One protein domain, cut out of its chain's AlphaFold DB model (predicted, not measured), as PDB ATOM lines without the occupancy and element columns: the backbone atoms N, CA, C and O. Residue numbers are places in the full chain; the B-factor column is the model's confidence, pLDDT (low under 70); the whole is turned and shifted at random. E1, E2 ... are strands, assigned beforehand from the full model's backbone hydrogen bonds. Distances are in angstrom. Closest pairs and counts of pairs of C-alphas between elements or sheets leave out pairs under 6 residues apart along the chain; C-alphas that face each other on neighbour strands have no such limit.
ATOM      1  N   ALA A 262     156.938 242.255 276.779       98.00
ATOM      2  CA  ALA A 262     157.557 243.349 276.043       98.00
ATOM      3  C   ALA A 262     157.214 243.247 274.560       98.00
ATOM      4  O   ALA A 262     157.224 242.186 273.972       98.00
ATOM      5  N   SER A 263     156.988 244.375 273.897       98.19
ATOM      6  CA  SER A 263     156.749 244.379 272.455       98.19
ATOM      7  C   SER A 263     157.497 245.504 271.772       98.19
ATOM      8  O   SER A 263     157.708 246.579 272.342       98.19
ATOM      9  N   ILE A 264     157.895 245.257 270.524       98.62
ATOM     10  CA  ILE A 264     158.545 246.246 269.670       98.62
ATOM     11  C   ILE A 264     157.963 246.204 268.257       98.62
ATOM     12  O   ILE A 264     157.823 245.150 267.639       98.62
ATOM     13  N   GLU A 265     157.658 247.375 267.702       98.12
ATOM     14  CA  GLU A 265     157.215 247.520 266.316       98.12
ATOM     15  C   GLU A 265     158.030 248.583 265.577       98.12
ATOM     16  O   GLU A 265     158.426 249.610 266.132       98.12
ATOM     17  N   PHE A 266     158.288 248.345 264.291       98.25
ATOM     18  CA  PHE A 266     158.833 249.378 263.413       98.25
ATOM     19  C   PHE A 266     157.796 250.490 263.228       98.25
ATOM     20  O   PHE A 266     156.666 250.216 262.823       98.25
ATOM     21  N   ASP A 267     158.195 251.740 263.470       98.38
ATOM     22  CA  ASP A 267     157.331 252.907 263.282       98.38
ATOM     23  C   ASP A 267     157.593 253.572 261.926       98.38
ATOM     24  O   ASP A 267     156.740 253.563 261.036       98.38
ATOM     25  N   THR A 268     158.784 254.149 261.734       98.44
ATOM     26  CA  THR A 268     159.102 254.895 260.509       98.44
ATOM     27  C   THR A 268     160.602 255.115 260.315       98.44
ATOM     28  O   THR A 268     161.386 255.086 261.264       98.44
ATOM     29  N   TRP A 269     161.004 255.395 259.077       98.56
ATOM     30  CA  TRP A 269     162.302 256.002 258.783       98.56
ATOM     31  C   TRP A 269     162.219 257.512 258.994       98.56
ATOM     32  O   TRP A 269     161.180 258.118 258.740       98.56
ATOM     33  N   THR A 270     163.322 258.150 259.375       98.44
ATOM     34  CA  THR A 270     163.412 259.610 259.363       98.44
ATOM     35  C   THR A 270     164.666 260.101 258.652       98.44
ATOM     36  O   THR A 270     165.706 259.450 258.636       98.44
ATOM     37  N   ILE A 271     164.556 261.276 258.037       97.88
ATOM     38  CA  ILE A 271     165.681 262.013 257.461       97.88
ATOM     39  C   ILE A 271     165.738 263.355 258.181       97.88
ATOM     40  O   ILE A 271     164.781 264.131 258.122       97.88
ATOM     41  N   ASN A 272     166.838 263.624 258.886       96.38
ATOM     42  CA  ASN A 272     166.984 264.781 259.774       96.38
ATOM     43  C   ASN A 272     165.822 264.886 260.786       96.38
ATOM     44  O   ASN A 272     165.231 265.955 260.974       96.38
ATOM     45  N   GLY A 273     165.428 263.752 261.378       96.38
ATOM     46  CA  GLY A 273     164.312 263.657 262.321       96.38
ATOM     47  C   GLY A 273     162.907 263.847 261.728       96.38
ATOM     48  O   GLY A 273     161.929 263.812 262.481       96.38
ATOM     49  N   GLN A 274     162.768 264.050 260.410       98.12
ATOM     50  CA  GLN A 274     161.469 264.116 259.730       98.12
ATOM     51  C   GLN A 274     161.055 262.735 259.205       98.12
ATOM     52  O   GLN A 274     161.827 262.156 258.442       98.12
ATOM     53  N   PRO A 275     159.860 262.216 259.557       98.19
ATOM     54  CA  PRO A 275     159.343 260.955 259.028       98.19
ATOM     55  C   PRO A 275     159.292 260.909 257.505       98.19
ATOM     56  O   PRO A 275     158.845 261.863 256.862       98.19
ATOM     57  N   VAL A 276     159.722 259.784 256.942       98.38
ATOM     58  CA  VAL A 276     159.680 259.506 255.509       98.38
ATOM     59  C   VAL A 276     159.136 258.106 255.249       98.38
ATOM     60  O   VAL A 276     159.371 257.165 256.004       98.38
ATOM     61  N   GLU A 277     158.415 257.963 254.141       98.00
ATOM     62  CA  GLU A 277     157.969 256.651 253.677       98.00
ATOM     63  C   GLU A 277     159.152 255.852 253.106       98.00
ATOM     64  O   GLU A 277     160.087 256.451 252.564       98.00
ATOM     65  N   PRO A 278     159.113 254.512 253.133       97.94
ATOM     66  CA  PRO A 278     160.087 253.683 252.428       97.94
ATOM     67  C   PRO A 278     160.189 254.055 250.942       97.94
ATOM     68  O   PRO A 278     159.180 254.292 250.271       97.94
ATOM     69  N   GLY A 279     161.407 254.099 250.400       97.69
ATOM     70  CA  GLY A 279     161.635 254.505 249.013       97.69
ATOM     71  C   GLY A 279     163.022 255.082 248.765       97.69
ATOM     72  O   GLY A 279     163.934 254.903 249.566       97.69
ATOM     73  N   THR A 280     163.178 255.768 247.631       98.25
ATOM     74  CA  THR A 280     164.454 256.354 247.202       98.25
ATOM     75  C   THR A 280     164.483 257.857 247.448       98.25
ATOM     76  O   THR A 280     163.619 258.582 246.954       98.25
ATOM     77  N   TYR A 281     165.520 258.329 248.136       97.62
ATOM     78  CA  TYR A 281     165.706 259.734 248.482       97.62
ATOM     79  C   TYR A 281     167.067 260.232 248.024       97.62
ATOM     80  O   TYR A 281     168.091 259.593 248.245       97.62
ATOM     81  N   GLN A 282     167.070 261.409 247.405       95.81
ATOM     82  CA  GLN A 282     168.292 262.168 247.177       95.81
ATOM     83  C   GLN A 282     168.567 263.014 248.410       95.81
ATOM     84  O   GLN A 282     167.703 263.799 248.809       95.81
ATOM     85  N   VAL A 283     169.746 262.858 249.003       94.00
ATOM     86  CA  VAL A 283     170.124 263.599 250.209       94.00
ATOM     87  C   VAL A 283     171.375 264.435 249.954       94.00
ATOM     88  O   VAL A 283     172.328 263.939 249.342       94.00
ATOM     89  N   PRO A 284     171.394 265.705 250.389       91.69
ATOM     90  CA  PRO A 284     172.604 266.504 250.345       91.69
ATOM     91  C   PRO A 284     173.582 266.064 251.448       91.69
ATOM     92  O   PRO A 284     173.200 265.354 252.383       91.69
ATOM     93  N   PRO A 285     174.826 266.559 251.397       87.94
ATOM     94  CA  PRO A 285     175.693 266.612 252.562       87.94
ATOM     95  C   PRO A 285     175.010 267.275 253.772       87.94
ATOM     96  O   PRO A 285     174.134 268.121 253.611       87.94
ATOM     97  N   ASP A 286     175.489 266.929 254.958       89.69
ATOM     98  CA  ASP A 286     174.944 267.200 256.284       89.69
ATOM     99  C   ASP A 286     173.548 266.593 256.550       89.69
ATOM    100  O   ASP A 286     172.665 267.244 257.102       89.69
ATOM    101  N   THR A 287     173.328 265.341 256.130       93.50
ATOM    102  CA  THR A 287     172.064 264.616 256.356       93.50
ATOM    103  C   THR A 287     172.234 263.471 257.343       93.50
ATOM    104  O   THR A 287     173.112 262.631 257.158       93.50
ATOM    105  N   ILE A 288     171.362 263.405 258.350       96.12
ATOM    106  CA  ILE A 288     171.230 262.277 259.272       96.12
ATOM    107  C   ILE A 288     170.098 261.362 258.794       96.12
ATOM    108  O   ILE A 288     169.022 261.837 258.420       96.12
ATOM    109  N   ILE A 289     170.355 260.056 258.793       97.81
ATOM    110  CA  ILE A 289     169.354 259.016 258.566       97.81
ATOM    111  C   ILE A 289     169.079 258.326 259.894       97.81
ATOM    112  O   ILE A 289     169.981 257.728 260.488       97.81
ATOM    113  N   ASP A 290     167.824 258.386 260.322       97.06
ATOM    114  CA  ASP A 290     167.362 257.808 261.575       97.06
ATOM    115  C   ASP A 290     166.214 256.822 261.341       97.06
ATOM    116  O   ASP A 290     165.609 256.752 260.268       97.06
ATOM    117  N   ILE A 291     165.914 256.037 262.367       98.31
ATOM    118  CA  ILE A 291     164.779 255.117 262.395       98.31
ATOM    119  C   ILE A 291     164.061 255.223 263.735       98.31
ATOM    120  O   ILE A 291     164.686 255.525 264.757       98.31
ATOM    121  N   ARG A 292     162.753 254.959 263.727       98.56
ATOM    122  CA  ARG A 292     161.926 254.887 264.927       98.56
ATOM    123  C   ARG A 292     161.289 253.520 265.119       98.56
ATOM    124  O   ARG A 292     160.816 252.909 264.159       98.56
ATOM    125  N   TYR A 293     161.232 253.107 266.377       98.69
ATOM    126  CA  TYR A 293     160.497 251.943 266.855       98.69
ATOM    127  C   TYR A 293     159.546 252.376 267.960       98.69
ATOM    128  O   TYR A 293     159.894 253.258 268.744       98.69
ATOM    129  N   LYS A 294     158.370 251.762 268.033       98.56
ATOM    130  CA  LYS A 294     157.526 251.862 269.222       98.56
ATOM    131  C   LYS A 294     157.725 250.638 270.081       98.56
ATOM    132  O   LYS A 294     157.909 249.542 269.559       98.56
ATOM    133  N   GLU A 295     157.676 250.858 271.378       98.44
ATOM    134  CA  GLU A 295     157.911 249.840 272.381       98.44
ATOM    135  C   GLU A 295     156.898 249.975 273.504       98.44
ATOM    136  O   GLU A 295     156.486 251.085 273.854       98.44
ATOM    137  N   HIS A 296     156.516 248.838 274.066       98.06
ATOM    138  CA  HIS A 296     155.608 248.759 275.196       98.06
ATOM    139  C   HIS A 296     156.003 247.583 276.084       98.06
ATOM    140  O   HIS A 296     156.464 246.565 275.574       98.06
ATOM    141  N   VAL A 297     155.791 247.711 277.392       97.69
ATOM    142  CA  VAL A 297     155.852 246.579 278.321       97.69
ATOM    143  C   VAL A 297     154.529 246.501 279.068       97.69
ATOM    144  O   VAL A 297     154.208 247.409 279.836       97.69
ATOM    145  N   ASP A 298     153.768 245.436 278.845       95.56
ATOM    146  CA  ASP A 298     152.577 245.097 279.620       95.56
ATOM    147  C   ASP A 298     152.983 244.504 280.979       95.56
ATOM    148  O   ASP A 298     154.042 243.890 281.113       95.56
ATOM    149  N   GLY A 299     152.165 244.711 282.015       93.69
ATOM    150  CA  GLY A 299     152.465 244.251 283.374       93.69
ATOM    151  C   GLY A 299     151.736 245.039 284.461       93.69
ATOM    152  O   GLY A 299     150.663 245.596 284.225       93.69
ATOM    153  N   GLU A 300     152.306 245.088 285.668       90.94
ATOM    154  CA  GLU A 300     151.792 245.929 286.756       90.94
ATOM    155  C   GLU A 300     152.131 247.415 286.501       90.94
ATOM    156  O   GLU A 300     153.309 247.783 286.477       90.94
ATOM    157  N   PRO A 301     151.135 248.308 286.336       92.81
ATOM    158  CA  PRO A 301     151.390 249.701 285.978       92.81
ATOM    159  C   PRO A 301     152.272 250.447 286.989       92.81
ATOM    160  O   PRO A 301     152.023 250.419 288.197       92.81
ATOM    161  N   GLY A 302     153.252 251.196 286.482       91.75
ATOM    162  CA  GLY A 302     154.171 251.996 287.300       91.75
ATOM    163  C   GLY A 302     155.329 251.206 287.921       91.75
ATOM    164  O   GLY A 302     156.171 251.798 288.602       91.75
ATOM    165  N   GLU A 303     155.397 249.888 287.704       94.62
ATOM    166  CA  GLU A 303     156.625 249.126 287.916       94.62
ATOM    167  C   GLU A 303     157.699 249.581 286.916       94.62
ATOM    168  O   GLU A 303     157.392 249.988 285.798       94.62
ATOM    169  N   VAL A 304     158.967 249.543 287.328       97.56
ATOM    170  CA  VAL A 304     160.103 249.843 286.452       97.56
ATOM    171  C   VAL A 304     160.862 248.552 286.200       97.56
ATOM    172  O   VAL A 304     161.357 247.936 287.146       97.56
ATOM    173  N   VAL A 305     160.969 248.166 284.932       97.88
ATOM    174  CA  VAL A 305     161.679 246.963 284.491       97.88
ATOM    175  C   VAL A 305     162.938 247.326 283.719       97.88
ATOM    176  O   VAL A 305     163.051 248.417 283.162       97.88
ATOM    177  N   THR A 306     163.899 246.408 283.687       98.50
ATOM    178  CA  THR A 306     165.075 246.515 282.819       98.50
ATOM    179  C   THR A 306     164.841 245.715 281.552       98.50
ATOM    180  O   THR A 306     164.453 244.552 281.636       98.50
ATOM    181  N   VAL A 307     165.107 246.333 280.407       98.38
ATOM    182  CA  VAL A 307     165.088 245.670 279.102       98.38
ATOM    183  C   VAL A 307     166.442 245.819 278.431       98.38
ATOM    184  O   VAL A 307     167.052 246.892 278.489       98.38
ATOM    185  N   ASP A 308     166.871 244.759 277.761       98.56
ATOM    186  CA  ASP A 308     168.038 244.762 276.887       98.56
ATOM    187  C   ASP A 308     167.556 244.718 275.440       98.56
ATOM    188  O   ASP A 308     166.590 244.040 275.102       98.56
ATOM    189  N   GLN A 309     168.173 245.496 274.562       98.31
ATOM    190  CA  GLN A 309     167.712 245.632 273.187       98.31
ATOM    191  C   GLN A 309     168.877 245.514 272.234       98.31
ATOM    192  O   GLN A 309     169.947 246.072 272.474       98.31
ATOM    193  N   THR A 310     168.624 244.873 271.098       98.38
ATOM    194  CA  THR A 310     169.546 244.888 269.966       98.38
ATOM    195  C   THR A 310     168.817 245.423 268.746       98.38
ATOM    196  O   THR A 310     167.726 244.973 268.399       98.38
ATOM    197  N   CYS A 311     169.400 246.418 268.089       98.56
ATOM    198  CA  CYS A 311     168.882 246.961 266.839       98.56
ATOM    199  C   CYS A 311     169.931 246.803 265.754       98.56
ATOM    200  O   CYS A 311     171.103 247.076 265.982       98.56
ATOM    201  N   TRP A 312     169.499 246.396 264.568       98.50
ATOM    202  CA  TRP A 312     170.364 246.083 263.438       98.50
ATOM    203  C   TRP A 312     170.052 247.000 262.268       98.50
ATOM    204  O   TRP A 312     168.888 247.183 261.921       98.50
ATOM    205  N   LEU A 313     171.077 247.496 261.589       98.56
ATOM    206  CA  LEU A 313     171.002 248.163 260.299       98.56
ATOM    207  C   LEU A 313     171.875 247.407 259.300       98.56
ATOM    208  O   LEU A 313     173.097 247.387 259.395       98.56
ATOM    209  N   LEU A 314     171.245 246.819 258.293       98.44
ATOM    210  CA  LEU A 314     171.938 246.296 257.128       98.44
ATOM    211  C   LEU A 314     172.114 247.427 256.114       98.44
ATOM    212  O   LEU A 314     171.131 247.891 255.528       98.44
ATOM    213  N   ILE A 315     173.360 247.841 255.904       98.06
ATOM    214  CA  ILE A 315     173.752 248.833 254.904       98.06
ATOM    215  C   ILE A 315     174.354 248.127 253.690       98.06
ATOM    216  O   ILE A 315     175.252 247.299 253.814       98.06
ATOM    217  N   HIS A 316     173.855 248.452 252.502       97.94
ATOM    218  CA  HIS A 316     174.344 247.920 251.236       97.94
ATOM    219  C   HIS A 316     174.779 249.069 250.331       97.94
ATOM    220  O   HIS A 316     173.940 249.835 249.866       97.94
ATOM    221  N   TYR A 317     176.085 249.202 250.105       97.00
ATOM    222  CA  TYR A 317     176.643 250.160 249.154       97.00
ATOM    223  C   TYR A 317     176.540 249.595 247.733       97.00
ATOM    224  O   TYR A 317     177.205 248.615 247.415       97.00
ATOM    225  N   GLU A 318     175.691 250.177 246.891       96.56
ATOM    226  CA  GLU A 318     175.313 249.595 245.596       96.56
ATOM    227  C   GLU A 318     176.062 250.195 244.408       96.56
ATOM    228  O   GLU A 318     176.436 249.478 243.481       96.56
ATOM    229  N   GLU A 319     176.268 251.508 244.420       95.31
ATOM    230  CA  GLU A 319     176.837 252.249 243.297       95.31
ATOM    231  C   GLU A 319     177.605 253.464 243.809       95.31
ATOM    232  O   GLU A 319     177.141 254.142 244.722       95.31
ATOM    233  N   GLY A 320     178.754 253.762 243.204       92.06
ATOM    234  CA  GLY A 320     179.521 254.981 243.441       92.06
ATOM    235  C   GLY A 320     180.876 254.953 242.732       92.06
ATOM    236  O   GLY A 320     181.216 254.002 242.027       92.06
ATOM    237  N   ASP A 321     181.664 256.013 242.910       91.81
ATOM    238  CA  ASP A 321     182.933 256.209 242.190       91.81
ATOM    239  C   ASP A 321     184.121 255.407 242.765       91.81
ATOM    240  O   ASP A 321     185.236 255.492 242.241       91.81
ATOM    241  N   GLN A 322     183.928 254.652 243.850       92.25
ATOM    242  CA  GLN A 322     184.957 253.792 244.449       92.25
ATOM    243  C   GLN A 322     184.428 252.395 244.745       92.25
ATOM    244  O   GLN A 322     183.258 252.213 245.059       92.25
ATOM    245  N   GLU A 323     185.328 251.413 244.740       94.00
ATOM    246  CA  GLU A 323     185.012 250.037 245.144       94.00
ATOM    247  C   GLU A 323     184.823 249.893 246.663       94.00
ATOM    248  O   GLU A 323     184.197 248.935 247.109       94.00
ATOM    249  N   VAL A 324     185.363 250.831 247.454       94.75
ATOM    250  CA  VAL A 324     185.338 250.801 248.921       94.75
ATOM    251  C   VAL A 324     185.039 252.188 249.473       94.75
ATOM    252  O   VAL A 324     185.643 253.172 249.044       94.75
ATOM    253  N   MET A 325     184.161 252.244 250.468       93.44
ATOM    254  CA  MET A 325     183.967 253.405 251.336       93.44
ATOM    255  C   MET A 325     184.292 253.054 252.783       93.44
ATOM    256  O   MET A 325     184.469 251.888 253.120       93.44
ATOM    257  N   TRP A 326     184.368 254.068 253.638       94.06
ATOM    258  CA  TRP A 326     184.688 253.894 255.048       94.06
ATOM    259  C   TRP A 326     183.579 254.499 255.902       94.06
ATOM    260  O   TRP A 326     183.260 255.681 255.758       94.06
ATOM    261  N   LEU A 327     182.998 253.674 256.771       94.81
ATOM    262  CA  LEU A 327     182.251 254.157 257.926       94.81
ATOM    263  C   LEU A 327     183.232 254.475 259.035       94.81
ATOM    264  O   LEU A 327     184.238 253.778 259.188       94.81
ATOM    265  N   HIS A 328     182.893 255.446 259.860       95.00
ATOM    266  CA  HIS A 328     183.613 255.699 261.086       95.00
ATOM    267  C   HIS A 328     182.659 255.606 262.285       95.00
ATOM    268  O   HIS A 328     181.534 256.108 262.288       95.00
ATOM    269  N   ALA A 329     183.072 254.817 263.280       96.19
ATOM    270  CA  ALA A 329     182.266 254.519 264.456       96.19
ATOM    271  C   ALA A 329     182.314 255.691 265.444       96.19
ATOM    272  O   ALA A 329     183.353 255.974 266.049       96.19
ATOM    273  N   VAL A 330     181.171 256.347 265.630       95.94
ATOM    274  CA  VAL A 330     181.016 257.504 266.519       95.94
ATOM    275  C   VAL A 330     180.429 257.079 267.866       95.94
ATOM    276  O   VAL A 330     180.906 257.532 268.902       95.94
ATOM    277  N   ASN A 331     179.426 256.193 267.862       96.56
ATOM    278  CA  ASN A 331     178.719 255.706 269.054       96.56
ATOM    279  C   ASN A 331     178.392 256.827 270.067       96.56
ATOM    280  O   ASN A 331     178.683 256.715 271.260       96.56
ATOM    281  N   ALA A 332     177.847 257.949 269.589       96.50
ATOM    282  CA  ALA A 332     177.542 259.077 270.459       96.50
ATOM    283  C   ALA A 332     176.426 258.715 271.451       96.50
ATOM    284  O   ALA A 332     175.435 258.088 271.083       96.50
ATOM    285  N   ASP A 333     176.537 259.178 272.698       95.75
ATOM    286  CA  ASP A 333     175.568 258.862 273.759       95.75
ATOM    287  C   ASP A 333     174.133 259.301 273.419       95.75
ATOM    288  O   ASP A 333     173.178 258.625 273.766       95.75
ATOM    289  N   GLY A 334     173.947 260.393 272.674       96.44
ATOM    290  CA  GLY A 334     172.613 260.834 272.249       96.44
ATOM    291  C   GLY A 334     172.045 260.098 271.030       96.44
ATOM    292  O   GLY A 334     170.955 260.453 270.592       96.44
ATOM    293  N   ALA A 335     172.793 259.170 270.421       97.75
ATOM    294  CA  ALA A 335     172.427 258.570 269.135       97.75
ATOM    295  C   ALA A 335     171.216 257.644 269.223       97.75
ATOM    296  O   ALA A 335     170.508 257.471 268.236       97.75
ATOM    297  N   VAL A 336     170.979 257.072 270.402       98.56
ATOM    298  CA  VAL A 336     169.767 256.320 270.720       98.56
ATOM    299  C   VAL A 336     169.010 257.067 271.811       98.56
ATOM    300  O   VAL A 336     169.589 257.417 272.840       98.56
ATOM    301  N   SER A 337     167.723 257.323 271.620       98.38
ATOM    302  CA  SER A 337     166.906 258.068 272.585       98.38
ATOM    303  C   SER A 337     165.479 257.543 272.647       98.38
ATOM    304  O   SER A 337     164.983 257.042 271.643       98.38
ATOM    305  N   MET A 338     164.816 257.728 273.789       98.38
ATOM    306  CA  MET A 338     163.408 257.384 274.013       98.38
ATOM    307  C   MET A 338     162.547 258.639 274.194       98.38
ATOM    308  O   MET A 338     163.004 259.619 274.790       98.38
ATOM    309  N   ASP A 339     161.302 258.583 273.721       98.00
ATOM    310  CA  ASP A 339     160.224 259.521 274.055       98.00
ATOM    311  C   ASP A 339     158.982 258.737 274.539       98.00
ATOM    312  O   ASP A 339     158.476 257.923 273.768       98.00
ATOM    313  N   PRO A 340     158.486 258.936 275.777       98.50
ATOM    314  CA  PRO A 340     159.041 259.816 276.802       98.50
ATOM    315  C   PRO A 340     160.460 259.393 277.232       98.50
ATOM    316  O   PRO A 340     160.867 258.255 276.997       98.50
ATOM    317  N   PRO A 341     161.253 260.289 277.851       98.25
ATOM    318  CA  PRO A 341     162.606 259.949 278.279       98.25
ATOM    319  C   PRO A 341     162.628 258.779 279.273       98.25
ATOM    320  O   PRO A 341     161.939 258.819 280.290       98.25
ATOM    321  N   ALA A 342     163.476 257.787 278.999       98.12
ATOM    322  CA  ALA A 342     163.759 256.644 279.868       98.12
ATOM    323  C   ALA A 342     165.201 256.700 280.408       98.12
ATOM    324  O   ALA A 342     166.052 257.417 279.866       98.12
ATOM    325  N   THR A 343     165.502 255.940 281.466       98.38
ATOM    326  CA  THR A 343     166.878 255.834 281.979       98.38
ATOM    327  C   THR A 343     167.673 254.880 281.099       98.38
ATOM    328  O   THR A 343     167.403 253.683 281.072       98.38
ATOM    329  N   LYS A 344     168.685 255.395 280.396       98.44
ATOM    330  CA  LYS A 344     169.623 254.558 279.641       98.44
ATOM    331  C   LYS A 344     170.651 253.932 280.577       98.44
ATOM    332  O   LYS A 344     171.313 254.650 281.326       98.44
ATOM    333  N   LEU A 345     170.817 252.617 280.498       98.31
ATOM    334  CA  LEU A 345     171.781 251.862 281.298       98.31
ATOM    335  C   LEU A 345     173.131 251.731 280.591       98.31
ATOM    336  O   LEU A 345     174.179 251.961 281.196       98.31
ATOM    337  N   TYR A 346     173.110 251.384 279.304       98.25
ATOM    338  CA  TYR A 346     174.304 251.267 278.469       98.25
ATOM    339  C   TYR A 346     173.966 251.447 276.986       98.25
ATOM    340  O   TYR A 346     172.807 251.344 276.595       98.25
ATOM    341  N   GLN A 347     174.989 251.704 276.166       98.12
ATOM    342  CA  GLN A 347     174.912 251.724 274.705       98.12
ATOM    343  C   GLN A 347     176.235 251.226 274.119       98.12
ATOM    344  O   GLN A 347     177.307 251.707 274.499       98.12
ATOM    345  N   MET A 348     176.168 250.299 273.172       98.06
ATOM    346  CA  MET A 348     177.337 249.729 272.517       98.06
ATOM    347  C   MET A 348     177.067 249.523 271.030       98.06
ATOM    348  O   MET A 348     176.247 248.695 270.653       98.06
ATOM    349  N   ALA A 349     177.772 250.274 270.185       97.94
ATOM    350  CA  ALA A 349     177.772 250.024 268.751       97.94
ATOM    351  C   ALA A 349     178.627 248.789 268.428       97.94
ATOM    352  O   ALA A 349     179.754 248.647 268.919       97.94
ATOM    353  N   THR A 350     178.104 247.926 267.569       97.81
ATOM    354  CA  THR A 350     178.760 246.714 267.083       97.81
ATOM    355  C   THR A 350     178.712 246.671 265.555       97.81
ATOM    356  O   THR A 350     177.931 247.371 264.905       97.81
ATOM    357  N   VAL A 351     179.581 245.862 264.961       97.69
ATOM    358  CA  VAL A 351     179.560 245.534 263.533       97.69
ATOM    359  C   VAL A 351     179.682 244.033 263.416       97.69
ATOM    360  O   VAL A 351     180.610 243.437 263.959       97.69
ATOM    361  N   GLU A 352     178.731 243.418 262.723       96.38
ATOM    362  CA  GLU A 352     178.599 241.965 262.639       96.38
ATOM    363  C   GLU A 352     178.531 241.278 264.018       96.38
ATOM    364  O   GLU A 352     178.953 240.133 264.172       96.38
ATOM    365  N   GLY A 353     177.954 241.958 265.017       94.94
ATOM    366  CA  GLY A 353     177.873 241.495 266.406       94.94
ATOM    367  C   GLY A 353     179.147 241.689 267.237       94.94
ATOM    368  O   GLY A 353     179.167 241.300 268.400       94.94
ATOM    369  N   GLU A 354     180.205 242.287 266.686       97.62
ATOM    370  CA  GLU A 354     181.443 242.559 267.423       97.62
ATOM    371  C   GLU A 354     181.503 244.030 267.871       97.62
ATOM    372  O   GLU A 354     181.344 244.920 267.029       97.62
ATOM    373  N   PRO A 355     181.759 244.329 269.161       97.38
ATOM    374  CA  PRO A 355     181.896 245.697 269.656       97.38
ATOM    375  C   PRO A 355     182.943 246.506 268.904       97.38
ATOM    376  O   PRO A 355     184.092 246.081 268.751       97.38
ATOM    377  N   VAL A 356     182.563 247.715 268.495       96.19
ATOM    378  CA  VAL A 356     183.440 248.599 267.733       96.19
ATOM    379  C   VAL A 356     183.851 249.808 268.576       96.19
ATOM    380  O   VAL A 356     183.001 250.607 268.974       96.19
ATOM    381  N   PRO A 357     185.157 249.985 268.861       95.81
ATOM    382  CA  PRO A 357     185.648 251.160 269.567       95.81
ATOM    383  C   PRO A 357     185.352 252.464 268.823       95.81
ATOM    384  O   PRO A 357     185.332 252.505 267.590       95.81
ATOM    385  N   TYR A 358     185.236 253.551 269.584       94.25
ATOM    386  CA  TYR A 358     185.199 254.903 269.033       94.25
ATOM    387  C   TYR A 358     186.374 255.146 268.074       94.25
ATOM    388  O   TYR A 358     187.506 254.740 268.350       94.25
ATOM    389  N   CYS A 359     186.093 255.828 266.970       92.50
ATOM    390  CA  CYS A 359     187.020 256.107 265.881       92.50
ATOM    391  C   CYS A 359     187.522 254.907 265.070       92.50
ATOM    392  O   CYS A 359     188.524 255.020 264.361       92.50
ATOM    393  N   THR A 360     186.848 253.760 265.132       96.31
ATOM    394  CA  THR A 360     187.179 252.643 264.239       96.31
ATOM    395  C   THR A 360     186.663 252.917 262.830       96.31
ATOM    396  O   THR A 360     185.498 253.274 262.658       96.31
ATOM    397  N   GLU A 361     187.518 252.708 261.832       96.19
ATOM    398  CA  GLU A 361     187.145 252.740 260.417       96.19
ATOM    399  C   GLU A 361     186.694 251.346 259.959       96.19
ATOM    400  O   GLU A 361     187.406 250.356 260.152       96.19
ATOM    401  N   ILE A 362     185.518 251.262 259.341       96.94
ATOM    402  CA  ILE A 362     184.920 250.013 258.857       96.94
ATOM    403  C   ILE A 362     184.780 250.109 257.333       96.94
ATOM    404  O   ILE A 362     184.109 251.023 256.844       96.94
ATOM    405  N   PRO A 363     185.388 249.195 256.560       96.94
ATOM    406  CA  PRO A 363     185.268 249.219 255.113       96.94
ATOM    407  C   PRO A 363     183.881 248.736 254.671       96.94
ATOM    408  O   PRO A 363     183.410 247.684 255.098       96.94
ATOM    409  N   LEU A 364     183.264 249.481 253.760       96.69
ATOM    410  CA  LEU A 364     182.084 249.088 252.999       96.69
ATOM    411  C   LEU A 364     182.501 248.790 251.565       96.69
ATOM    412  O   LEU A 364     182.751 249.712 250.784       96.69
ATOM    413  N   TYR A 365     182.583 247.510 251.222       96.88
ATOM    414  CA  TYR A 365     182.829 247.091 249.848       96.88
ATOM    415  C   TYR A 365     181.541 247.215 249.030       96.88
ATOM    416  O   TYR A 365     180.447 246.891 249.494       96.88
ATOM    417  N   MET A 366     181.666 247.709 247.801       96.31
ATOM    418  CA  MET A 366     180.535 247.816 246.884       96.31
ATOM    419  C   MET A 366     179.932 246.432 246.623       96.31
ATOM    420  O   MET A 366     180.654 245.465 246.379       96.31
ATOM    421  N   CYS A 367     178.606 246.350 246.647       96.75
ATOM    422  CA  CYS A 367     177.811 245.130 246.526       96.75
ATOM    423  C   CYS A 367     177.987 244.104 247.667       96.75
ATOM    424  O   CYS A 367     177.529 242.966 247.531       96.75
ATOM    425  N   GLU A 368     178.617 244.477 248.786       97.69
ATOM    426  CA  GLU A 368     178.736 243.637 249.982       97.69
ATOM    427  C   GLU A 368     177.992 244.294 251.156       97.69
ATOM    428  O   GLU A 368     178.438 245.314 251.684       97.69
ATOM    429  N   PRO A 369     176.827 243.755 251.565       97.38
ATOM    430  CA  PRO A 369     176.107 244.271 252.720       97.38
ATOM    431  C   PRO A 369     176.917 244.110 254.007       97.38
ATOM    432  O   PRO A 369     177.484 243.045 254.248       97.38
ATOM    433  N   VAL A 370     176.892 245.135 254.853       98.06
ATOM    434  CA  VAL A 370     177.472 245.111 256.200       98.06
ATOM    435  C   VAL A 370     176.359 245.305 257.214       98.06
ATOM    436  O   VAL A 370     175.480 246.152 257.042       98.06
ATOM    437  N   LYS A 371     176.375 244.496 258.268       98.19
ATOM    438  CA  LYS A 371     175.433 244.583 259.374       98.19
ATOM    439  C   LYS A 371     176.046 245.433 260.487       98.19
ATOM    440  O   LYS A 371     177.058 245.067 261.084       98.19
ATOM    441  N   LEU A 372     175.446 246.588 260.721       98.38
ATOM    442  CA  LEU A 372     175.731 247.460 261.852       98.38
ATOM    443  C   LEU A 372     174.716 247.152 262.942       98.38
ATOM    444  O   LEU A 372     173.548 246.920 262.633       98.38
ATOM    445  N   ASP A 373     175.123 247.189 264.202       96.81
ATOM    446  CA  ASP A 373     174.209 246.934 265.306       96.81
ATOM    447  C   ASP A 373     174.452 247.902 266.469       96.81
ATOM    448  O   ASP A 373     175.500 248.545 266.580       96.81
ATOM    449  N   VAL A 374     173.438 248.058 267.313       98.38
ATOM    450  CA  VAL A 374     173.553 248.739 268.599       98.38
ATOM    451  C   VAL A 374     172.844 247.917 269.662       98.38
ATOM    452  O   VAL A 374     171.662 247.598 269.527       98.38
ATOM    453  N   GLU A 375     173.581 247.593 270.717       98.38
ATOM    454  CA  GLU A 375     173.040 247.028 271.946       98.38
ATOM    455  C   GLU A 375     172.787 248.166 272.939       98.38
ATOM    456  O   GLU A 375     173.660 249.013 273.164       98.38
ATOM    457  N   VAL A 376     171.595 248.216 273.523       98.44
ATOM    458  CA  VAL A 376     171.196 249.274 274.455       98.44
ATOM    459  C   VAL A 376     170.324 248.696 275.563       98.44
ATOM    460  O   VAL A 376     169.415 247.921 275.290       98.44
ATOM    461  N   GLY A 377     170.602 249.085 276.805       98.44
ATOM    462  CA  GLY A 377     169.781 248.728 277.962       98.44
ATOM    463  C   GLY A 377     169.002 249.932 278.479       98.44
ATOM    464  O   GLY A 377     169.549 251.042 278.529       98.44
ATOM    465  N   TRP A 378     167.760 249.718 278.905       98.69
ATOM    466  CA  TRP A 378     166.880 250.761 279.443       98.69
ATOM    467  C   TRP A 378     166.171 250.318 280.720       98.69
ATOM    468  O   TRP A 378     165.863 249.143 280.890       98.69
ATOM    469  N   GLU A 379     165.853 251.283 281.582       98.50
ATOM    470  CA  GLU A 379     164.777 251.136 282.564       98.50
ATOM    471  C   GLU A 379     163.491 251.742 281.990       98.50
ATOM    472  O   GLU A 379     163.454 252.946 281.707       98.50
ATOM    473  N   LEU A 380     162.452 250.920 281.820       98.25
ATOM    474  CA  LEU A 380     161.151 251.321 281.280       98.25
ATOM    475  C   LEU A 380     160.064 251.222 282.352       98.25
ATOM    476  O   LEU A 380     160.043 250.276 283.139       98.25
ATOM    477  N   GLU A 381     159.153 252.194 282.369       98.06
ATOM    478  CA  GLU A 381     157.938 252.138 283.181       98.06
ATOM    479  C   GLU A 381     156.892 251.270 282.470       98.06
ATOM    480  O   GLU A 381     156.505 251.540 281.331       98.06
ATOM    481  N   VAL A 382     156.430 250.227 283.152       96.75
ATOM    482  CA  VAL A 382     155.412 249.293 282.664       96.75
ATOM    483  C   VAL A 382     154.096 250.032 282.390       96.75
ATOM    484  O   VAL A 382     153.693 250.930 283.137       96.75
ATOM    485  N   CYS A 383     153.420 249.638 281.309       94.12
ATOM    486  CA  CYS A 383     152.235 250.270 280.728       94.12
ATOM    487  C   CYS A 383     152.454 251.701 280.200       94.12
ATOM    488  O   CYS A 383     151.503 252.488 280.135       94.12
ATOM    489  N   THR A 384     153.680 252.042 279.794       96.81
ATOM    490  CA  THR A 384     154.002 253.291 279.086       96.81
ATOM    491  C   THR A 384     154.429 252.997 277.649       96.81
ATOM    492  O   THR A 384     155.286 252.151 277.415       96.81
ATOM    493  N   ASP A 385     153.850 253.721 276.687       98.06
ATOM    494  CA  ASP A 385     154.266 253.656 275.283       98.06
ATOM    495  C   ASP A 385     155.525 254.499 275.064       98.06
ATOM    496  O   ASP A 385     155.516 255.710 275.311       98.06
ATOM    497  N   TYR A 386     156.582 253.877 274.548       98.62
ATOM    498  CA  TYR A 386     157.832 254.540 274.189       98.62
ATOM    499  C   TYR A 386     158.019 254.584 272.675       98.62
ATOM    500  O   TYR A 386     157.654 253.667 271.947       98.62
ATOM    501  N   THR A 387     158.630 255.659 272.187       98.62
ATOM    502  CA  THR A 387     159.174 255.755 270.832       98.62
ATOM    503  C   THR A 387     160.691 255.857 270.913       98.62
ATOM    504  O   THR A 387     161.237 256.893 271.303       98.62
ATOM    505  N   LYS A 388     161.383 254.796 270.501       98.50
ATOM    506  CA  LYS A 388     162.836 254.771 270.354       98.50
ATOM    507  C   LYS A 388     163.230 255.408 269.034       98.50
ATOM    508  O   LYS A 388     162.717 255.022 267.991       98.50
ATOM    509  N   THR A 389     164.175 256.338 269.059       98.62
ATOM    510  CA  THR A 389     164.831 256.893 267.866       98.62
ATOM    511  C   THR A 389     166.298 256.475 267.855       98.62
ATOM    512  O   THR A 389     166.968 256.592 268.881       98.62
ATOM    513  N   ILE A 390     166.788 256.005 266.705       98.56
ATOM    514  CA  ILE A 390     168.204 255.689 266.477       98.56
ATOM    515  C   ILE A 390     168.713 256.490 265.282       98.56
ATOM    516  O   ILE A 390     168.301 256.239 264.149       98.56
ATOM    517  N   ASN A 391     169.650 257.400 265.531       98.12
ATOM    518  CA  ASN A 391     170.343 258.186 264.516       98.12
ATOM    519  C   ASN A 391     171.528 257.368 263.979       98.12
ATOM    520  O   ASN A 391     172.642 257.408 264.513       98.12
ATOM    521  N   TRP A 392     171.274 256.561 262.952       97.69
ATOM    522  CA  TRP A 392     172.235 255.571 262.471       97.69
ATOM    523  C   TRP A 392     173.421 256.187 261.743       97.69
ATOM    524  O   TRP A 392     174.564 255.879 262.083       97.69
ATOM    525  N   LEU A 393     173.141 256.999 260.722       96.19
ATOM    526  CA  LEU A 393     174.131 257.448 259.745       96.19
ATOM    527  C   LEU A 393     174.114 258.965 259.609       96.19
ATOM    528  O   LEU A 393     173.046 259.572 259.619       96.19
ATOM    529  N   HIS A 394     175.276 259.562 259.353       94.62
ATOM    530  CA  HIS A 394     175.394 260.947 258.891       94.62
ATOM    531  C   HIS A 394     176.298 261.073 257.666       94.62
ATOM    532  O   HIS A 394     177.347 260.433 257.582       94.62
ATOM    533  N   PHE A 395     175.894 261.933 256.734       90.19
ATOM    534  CA  PHE A 395     176.598 262.208 255.486       90.19
ATOM    535  C   PHE A 395     176.822 263.712 255.330       90.19
ATOM    536  O   PHE A 395     175.832 264.367 255.035       90.19
ATOM    537  N   PRO A 396     178.032 264.307 255.354       75.38
ATOM    538  CA  PRO A 396     179.290 263.866 255.941       75.38
ATOM    539  C   PRO A 396     179.662 264.614 257.230       75.38
ATOM    540  O   PRO A 396     179.282 265.768 257.406       75.38
ATOM    541  N   GLU A 397     180.488 263.954 258.043       63.22
ATOM    542  CA  GLU A 397     181.191 264.432 259.246       63.22
ATOM    543  C   GLU A 397     180.463 265.521 260.054       63.22
ATOM    544  O   GLU A 397     180.644 266.731 259.876       63.22
ATOM    545  N   ALA A 398     179.654 265.080 261.012       58.84
ATOM    546  CA  ALA A 398     179.041 265.972 261.970       58.84
ATOM    547  C   ALA A 398     180.075 266.394 263.009       58.84
ATOM    548  O   ALA A 398     180.552 265.584 263.804       58.84
ATOM    549  N   ASN A 399     180.312 267.699 263.118       73.25
ATOM    550  CA  ASN A 399     180.882 268.255 264.341       73.25
ATOM    551  C   ASN A 399     179.854 268.135 265.483       73.25
ATOM    552  O   ASN A 399     179.136 269.085 265.789       73.25
ATOM    553  N   GLY A 400     179.798 266.958 266.113       82.69
ATOM    554  CA  GLY A 400     179.070 266.712 267.358       82.69
ATOM    555  C   GLY A 400     177.600 266.305 267.226       82.69
ATOM    556  O   GLY A 400     176.867 266.467 268.202       82.69
ATOM    557  N   ALA A 401     177.145 265.789 266.076       90.75
ATOM    558  CA  ALA A 401     175.804 265.201 266.010       90.75
ATOM    559  C   ALA A 401     175.748 263.894 266.821       90.75
ATOM    560  O   ALA A 401     176.721 263.137 266.848       90.75
ATOM    561  N   PRO A 402     174.616 263.609 267.481       95.38
ATOM    562  CA  PRO A 402     174.431 262.368 268.209       95.38
ATOM    563  C   PRO A 402     174.112 261.230 267.231       95.38
ATOM    564  O   PRO A 402     172.947 260.994 266.942       95.38
ATOM    565  N   ILE A 403     175.133 260.562 266.692       96.69
ATOM    566  CA  ILE A 403     175.008 259.484 265.692       96.69
ATOM    567  C   ILE A 403     175.809 258.237 266.081       96.69
ATOM    568  O   ILE A 403     176.755 258.321 266.872       96.69
ATOM    569  N   LEU A 404     175.440 257.082 265.524       97.56
ATOM    570  CA  LEU A 404     176.188 255.836 265.711       97.56
ATOM    571  C   LEU A 404     177.382 255.737 264.760       97.56
ATOM    572  O   LEU A 404     178.491 255.441 265.209       97.56
ATOM    573  N   PHE A 405     177.170 256.032 263.478       96.50
ATOM    574  CA  PHE A 405     178.196 255.975 262.442       96.50
ATOM    575  C   PHE A 405     178.120 257.214 261.550       96.50
ATOM    576  O   PHE A 405     177.039 257.726 261.260       96.50
ATOM    577  N   ASP A 406     179.264 257.690 261.080       94.50
ATOM    578  CA  ASP A 406     179.335 258.647 259.980       94.50
ATOM    579  C   ASP A 406     179.977 258.005 258.750       94.50
ATOM    580  O   ASP A 406     180.617 256.950 258.807       94.50
ATOM    581  N   ILE A 407     179.727 258.624 257.600       92.56
ATOM    582  CA  ILE A 407     180.241 258.172 256.313       92.56
ATOM    583  C   ILE A 407     180.999 259.333 255.690       92.56
ATOM    584  O   ILE A 407     180.421 260.389 255.402       92.56
ATOM    585  N   LEU A 408     182.303 259.151 255.462       83.50
ATOM    586  CA  LEU A 408     183.075 260.136 254.710       83.50
ATOM    587  C   LEU A 408     182.612 260.108 253.246       83.50
ATOM    588  O   LEU A 408     182.542 259.042 252.630       83.50
ATOM    589  N   PRO A 409     182.225 261.266 252.691       67.81
ATOM    590  CA  PRO A 409     181.327 261.314 251.554       67.81
ATOM    591  C   PRO A 409     182.054 260.970 250.266       67.81
ATOM    592  O   PRO A 409     183.190 261.396 250.037       67.81
ATOM    593  N   MET A 410     181.315 260.336 249.358       75.44
ATOM    594  CA  MET A 410     181.629 260.344 247.938       75.44
ATOM    595  C   MET A 410     180.408 260.762 247.124       75.44
ATOM    596  O   MET A 410     179.282 260.396 247.468       75.44
ATOM    597  N   PRO A 411     180.607 261.564 246.066       80.44
ATOM    598  CA  PRO A 411     179.532 261.952 245.165       80.44
ATOM    599  C   PRO A 411     178.820 260.726 244.595       80.44
ATOM    600  O   PRO A 411     179.478 259.773 244.192       80.44
ATOM    601  N   MET A 412     177.493 260.789 244.486       88.31
ATOM    602  CA  MET A 412     176.675 259.789 243.787       88.31
ATOM    603  C   MET A 412     176.701 258.380 244.396       88.31
ATOM    604  O   MET A 412     176.316 257.430 243.720       88.31
ATOM    605  N   ALA A 413     177.107 258.238 245.662       94.44
ATOM    606  CA  ALA A 413     176.997 256.968 246.365       94.44
ATOM    607  C   ALA A 413     175.519 256.594 246.587       94.44
ATOM    608  O   ALA A 413     174.717 257.427 247.028       94.44
ATOM    609  N   VAL A 414     175.172 255.344 246.292       96.31
ATOM    610  CA  VAL A 414     173.840 254.763 246.486       96.31
ATOM    611  C   VAL A 414     173.907 253.711 247.583       96.31
ATOM    612  O   VAL A 414     174.704 252.776 247.510       96.31
ATOM    613  N   PHE A 415     173.049 253.855 248.588       97.12
ATOM    614  CA  PHE A 415     172.933 252.930 249.708       97.12
ATOM    615  C   PHE A 415     171.517 252.393 249.810       97.12
ATOM    616  O   PHE A 415     170.578 253.182 249.812       97.12
ATOM    617  N   THR A 416     171.358 251.090 249.999       98.25
ATOM    618  CA  THR A 416     170.091 250.501 250.442       98.25
ATOM    619  C   THR A 416     170.207 250.101 251.905       98.25
ATOM    620  O   THR A 416     171.146 249.415 252.306       98.25
ATOM    621  N   LEU A 417     169.243 250.549 252.701       98.38
ATOM    622  CA  LEU A 417     169.180 250.377 254.143       98.38
ATOM    623  C   LEU A 417     167.973 249.513 254.497       98.38
ATOM    624  O   LEU A 417     166.875 249.731 253.988       98.38
ATOM    625  N   SER A 418     168.158 248.545 255.388       98.12
ATOM    626  CA  SER A 418     167.060 247.804 256.020       98.12
ATOM    627  C   SER A 418     167.406 247.530 257.470       98.12
ATOM    628  O   SER A 418     168.577 247.387 257.804       98.12
ATOM    629  N   SER A 419     166.405 247.467 258.335       98.38
ATOM    630  CA  SER A 419     166.622 247.414 259.773       98.38
ATOM    631  C   SER A 419     165.621 246.480 260.439       98.38
ATOM    632  O   SER A 419     164.559 246.198 259.889       98.38
ATOM    633  N   TYR A 420     165.982 245.952 261.596       98.12
ATOM    634  CA  TYR A 420     165.098 245.200 262.481       98.12
ATOM    635  C   TYR A 420     165.590 245.392 263.915       98.12
ATOM    636  O   TYR A 420     166.726 245.828 264.121       98.12
ATOM    637  N   ALA A 421     164.744 245.116 264.896       98.50
ATOM    638  CA  ALA A 421     165.085 245.277 266.303       98.50
ATOM    639  C   ALA A 421     164.458 244.167 267.141       98.50
ATOM    640  O   ALA A 421     163.411 243.645 266.765       98.50
ATOM    641  N   CYS A 422     165.110 243.836 268.251       98.56
ATOM    642  CA  CYS A 422     164.593 242.945 269.276       98.56
ATOM    643  C   CYS A 422     164.713 243.601 270.656       98.56
ATOM    644  O   CYS A 422     165.646 244.380 270.896       98.56
ATOM    645  N   ILE A 423     163.778 243.267 271.537       98.50
ATOM    646  CA  ILE A 423     163.742 243.606 272.956       98.50
ATOM    647  C   ILE A 423     163.749 242.303 273.763       98.50
ATOM    648  O   ILE A 423     163.115 241.333 273.377       98.50
ATOM    649  N   GLU A 424     164.512 242.265 274.848       98.19
ATOM    650  CA  GLU A 424     164.603 241.135 275.768       98.19
ATOM    651  C   GLU A 424     164.213 241.616 277.174       98.19
ATOM    652  O   GLU A 424     164.761 242.601 277.682       98.19
ATOM    653  N   LEU A 425     163.267 240.912 277.799       97.69
ATOM    654  CA  LEU A 425     162.761 241.178 279.146       97.69
ATOM    655  C   LEU A 425     162.764 239.882 279.976       97.69
ATOM    656  O   LEU A 425     162.314 238.829 279.524       97.69
ATOM    657  N   ASP A 426     163.267 239.935 281.213       96.81
ATOM    658  CA  ASP A 426     163.183 238.783 282.120       96.81
ATOM    659  C   ASP A 426     161.732 238.559 282.569       96.81
ATOM    660  O   ASP A 426     161.071 239.471 283.065       96.81
ATOM    661  N   GLY A 427     161.248 237.327 282.425       93.38
ATOM    662  CA  GLY A 427     159.867 236.968 282.748       93.38
ATOM    663  C   GLY A 427     158.840 237.273 281.655       93.38
ATOM    664  O   GLY A 427     157.651 237.131 281.944       93.38
ATOM    665  N   ASP A 428     159.282 237.626 280.443       95.50
ATOM    666  CA  ASP A 428     158.411 237.788 279.277       95.50
ATOM    667  C   ASP A 428     157.582 236.519 278.996       95.50
ATOM    668  O   ASP A 428     158.092 235.389 279.055       95.50
ATOM    669  N   VAL A 429     156.287 236.690 278.722       96.50
ATOM    670  CA  VAL A 429     155.350 235.595 278.462       96.50
ATOM    671  C   VAL A 429     154.993 235.386 276.990       96.50
ATOM    672  O   VAL A 429     154.467 234.307 276.685       96.50
ATOM    673  N   ASP A 430     155.274 236.327 276.086       96.06
ATOM    674  CA  ASP A 430     154.980 236.192 274.651       96.06
ATOM    675  C   ASP A 430     156.172 236.580 273.763       96.06
ATOM    676  O   ASP A 430     156.136 237.594 273.089       96.06
ATOM    677  N   PRO A 431     157.163 235.691 273.572       95.50
ATOM    678  CA  PRO A 431     158.367 236.022 272.807       95.50
ATOM    679  C   PRO A 431     158.153 236.233 271.293       95.50
ATOM    680  O   PRO A 431     159.106 236.248 270.509       95.50
ATOM    681  N   THR A 432     156.905 236.256 270.813       96.88
ATOM    682  CA  THR A 432     156.585 236.398 269.387       96.88
ATOM    683  C   THR A 432     156.463 237.850 268.926       96.88
ATOM    684  O   THR A 432     156.499 238.090 267.716       96.88
ATOM    685  N   ASN A 433     156.348 238.801 269.855       96.69
ATOM    686  CA  ASN A 433     156.283 240.250 269.623       96.69
ATOM    687  C   ASN A 433     157.595 240.980 270.033       96.69
ATOM    688  O   ASN A 433     157.743 242.168 269.738       96.69
ATOM    689  N   ASP A 434     158.561 240.259 270.618       97.94
ATOM    690  CA  ASP A 434     159.891 240.738 271.029       97.94
ATOM    691  C   ASP A 434     160.763 241.247 269.884       97.94
ATOM    692  O   ASP A 434     161.739 241.956 270.113       97.94
ATOM    693  N   CYS A 435     160.476 240.857 268.642       98.38
ATOM    694  CA  CYS A 435     161.302 241.190 267.489       98.38
ATOM    695  C   CYS A 435     160.463 241.683 266.316       98.38
ATOM    696  O   CYS A 435     159.470 241.069 265.928       98.38
ATOM    697  N   THR A 436     160.934 242.740 265.656       97.94
ATOM    698  CA  THR A 436     160.336 243.191 264.402       97.94
ATOM    699  C   THR A 436     160.754 242.288 263.244       97.94
ATOM    700  O   THR A 436     161.902 241.843 263.150       97.94
ATOM    701  N   ASP A 437     159.873 242.142 262.255       96.94
ATOM    702  CA  ASP A 437     160.312 241.782 260.908       96.94
ATOM    703  C   ASP A 437     161.305 242.828 260.368       96.94
ATOM    704  O   ASP A 437     161.422 243.953 260.874       96.94
ATOM    705  N   ARG A 438     162.017 242.485 259.288       96.88
ATOM    706  CA  ARG A 438     162.814 243.478 258.558       96.88
ATOM    707  C   ARG A 438     161.907 244.582 258.030       96.88
ATOM    708  O   ARG A 438     160.968 244.310 257.279       96.88
ATOM    709  N   CYS A 439     162.230 245.825 258.369       97.12
ATOM    710  CA  CYS A 439     161.494 246.976 257.886       97.12
ATOM    711  C   CYS A 439     161.618 247.095 256.354       97.12
ATOM    712  O   CYS A 439     162.611 246.647 255.759       97.12
ATOM    713  N   PRO A 440     160.643 247.734 255.691       97.88
ATOM    714  CA  PRO A 440     160.774 248.080 254.285       97.88
ATOM    715  C   PRO A 440     162.037 248.929 254.035       97.88
ATOM    716  O   PRO A 440     162.379 249.775 254.871       97.88
ATOM    717  N   PRO A 441     162.739 248.722 252.907       98.00
ATOM    718  CA  PRO A 441     164.034 249.346 252.685       98.00
ATOM    719  C   PRO A 441     163.935 250.844 252.372       98.00
ATOM    720  O   PRO A 441     162.971 251.310 251.757       98.00
ATOM    721  N   LEU A 442     164.983 251.577 252.739       98.31
ATOM    722  CA  LEU A 442     165.214 252.973 252.377       98.31
ATOM    723  C   LEU A 442     166.456 253.052 251.484       98.31
ATOM    724  O   LEU A 442     167.524 252.592 251.878       98.31
ATOM    725  N   THR A 443     166.335 253.631 250.293       98.38
ATOM    726  CA  THR A 443     167.471 253.846 249.389       98.38
ATOM    727  C   THR A 443     167.892 255.309 249.427       98.38
ATOM    728  O   THR A 443     167.090 256.203 249.159       98.38
ATOM    729  N   ILE A 444     169.161 255.564 249.720       97.25
ATOM    730  CA  ILE A 444     169.750 256.896 249.817       97.25
ATOM    731  C   ILE A 444     170.706 257.112 248.649       97.25
ATOM    732  O   ILE A 444     171.618 256.321 248.436       97.25
ATOM    733  N   VAL A 445     170.505 258.200 247.909       95.75
ATOM    734  CA  VAL A 445     171.394 258.668 246.841       95.75
ATOM    735  C   VAL A 445     172.050 259.958 247.311       95.75
ATOM    736  O   VAL A 445     171.393 260.998 247.409       95.75
ATOM    737  N   VAL A 446     173.343 259.905 247.613       92.81
ATOM    738  CA  VAL A 446     174.091 261.071 248.093       92.81
ATOM    739  C   VAL A 446     174.394 261.985 246.913       92.81
ATOM    740  O   VAL A 446     175.147 261.634 246.002       92.81
ATOM    741  N   THR A 447     173.807 263.179 246.901       90.56
ATOM    742  CA  THR A 447     174.071 264.153 245.843       90.56
ATOM    743  C   THR A 447     175.300 264.988 246.177       90.56
ATOM    744  O   THR A 447     175.631 265.227 247.336       90.56
TER     745      THR A 447
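What this domain is: This is residues 262 to 447 of the 450 residues of an uncharacterized protein of Dehalococcoidia bacterium (UniProt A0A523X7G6). The model is an elongated sandwich of two strongly twisted sheets, with E4 and E11 of one face to face with E13, E5 and E10 of the other, and these long strands run roughly along the longest axis. E6 and E9 lie towards one end, where E9 comes close to E5, and E1 comes close to E13 along one margin. The printed part has 186 residues, no named helix and fourteen named strands, E1 to E14 in order; the class is all strand. One sheet is branched; the other, mixed, has the order E3, E14, E13, E5, E10, E8. The whole is compact, with a radius of gyration of the C-alphas of 16.4 A and spans of 55 by 31 by 26 A.

How they stand to each other: In the branched sheet, E1, residues 262 to 271, has E2, residues 274 to 276, on one side and E4, residues 287 to 298, on the other. E1 and E2 form a hairpin, with N 271 and O 274 at 2.9 A; E1 and E4 are antiparallel, with N 270 and O 290 at 2.8 A. E11, residues 386 to 395, is antiparallel to E4, with N 388 and O 293 at 2.8 A. On the other side of E11 are E7, residues 336 to 339, antiparallel with N 389 and O 337 at 2.8 A, and E12, residues 405 to 407, parallel with N 407 and O 394 at 3.0 A. E6, residues 324 to 329, is antiparallel to E12, N 328 and O 406 at 2.9 A, and to E9, residues 361 to 365, N 364 and O 325 at 2.8 A. In the second sheet, edge strand E3, residues 279 to 283, is parallel to E14, residues 442 to 446, with N 281 and O 443 at 2.8 A. E13, residues 414 to 425, forms a hairpin with E14, N 417 and O 442 at 2.8 A. E5, residues 304 to 319, is antiparallel to E13, N 314 and O 418 at 2.8 A, and to E10, residues 370 to 381, N 313 and O 372 at 2.7 A. Edge strand E8, residues 343 to 351, is antiparallel to E10, N 348 and O 375 at 2.8 A. Between the sheets, the closest C-alphas of E1 and E13, Ala 262 and Leu 425, are 6.4 A apart.

Where its parts are: E1 begins at C-alpha 262 (157.557, 243.349, 276.043), and E14 ends at C-alpha 446 (174.091, 261.071, 248.093). From first to last C-alpha, E5 measures 46.3 A, E13 37.1 A, E4 36.1 A and E10 34.0 A. E10 bends by 50 degrees at residue 378.

The domain as a whole: The two C-alphas farthest apart, those of Glu 300 and Asp 321, are 55.3 A apart. The printed part has no cut. The link from E13 to E14, 16 residues, is long. Mean pLDDT of the printed part is 95.6; residues 397 to 398 and 409 are under 70.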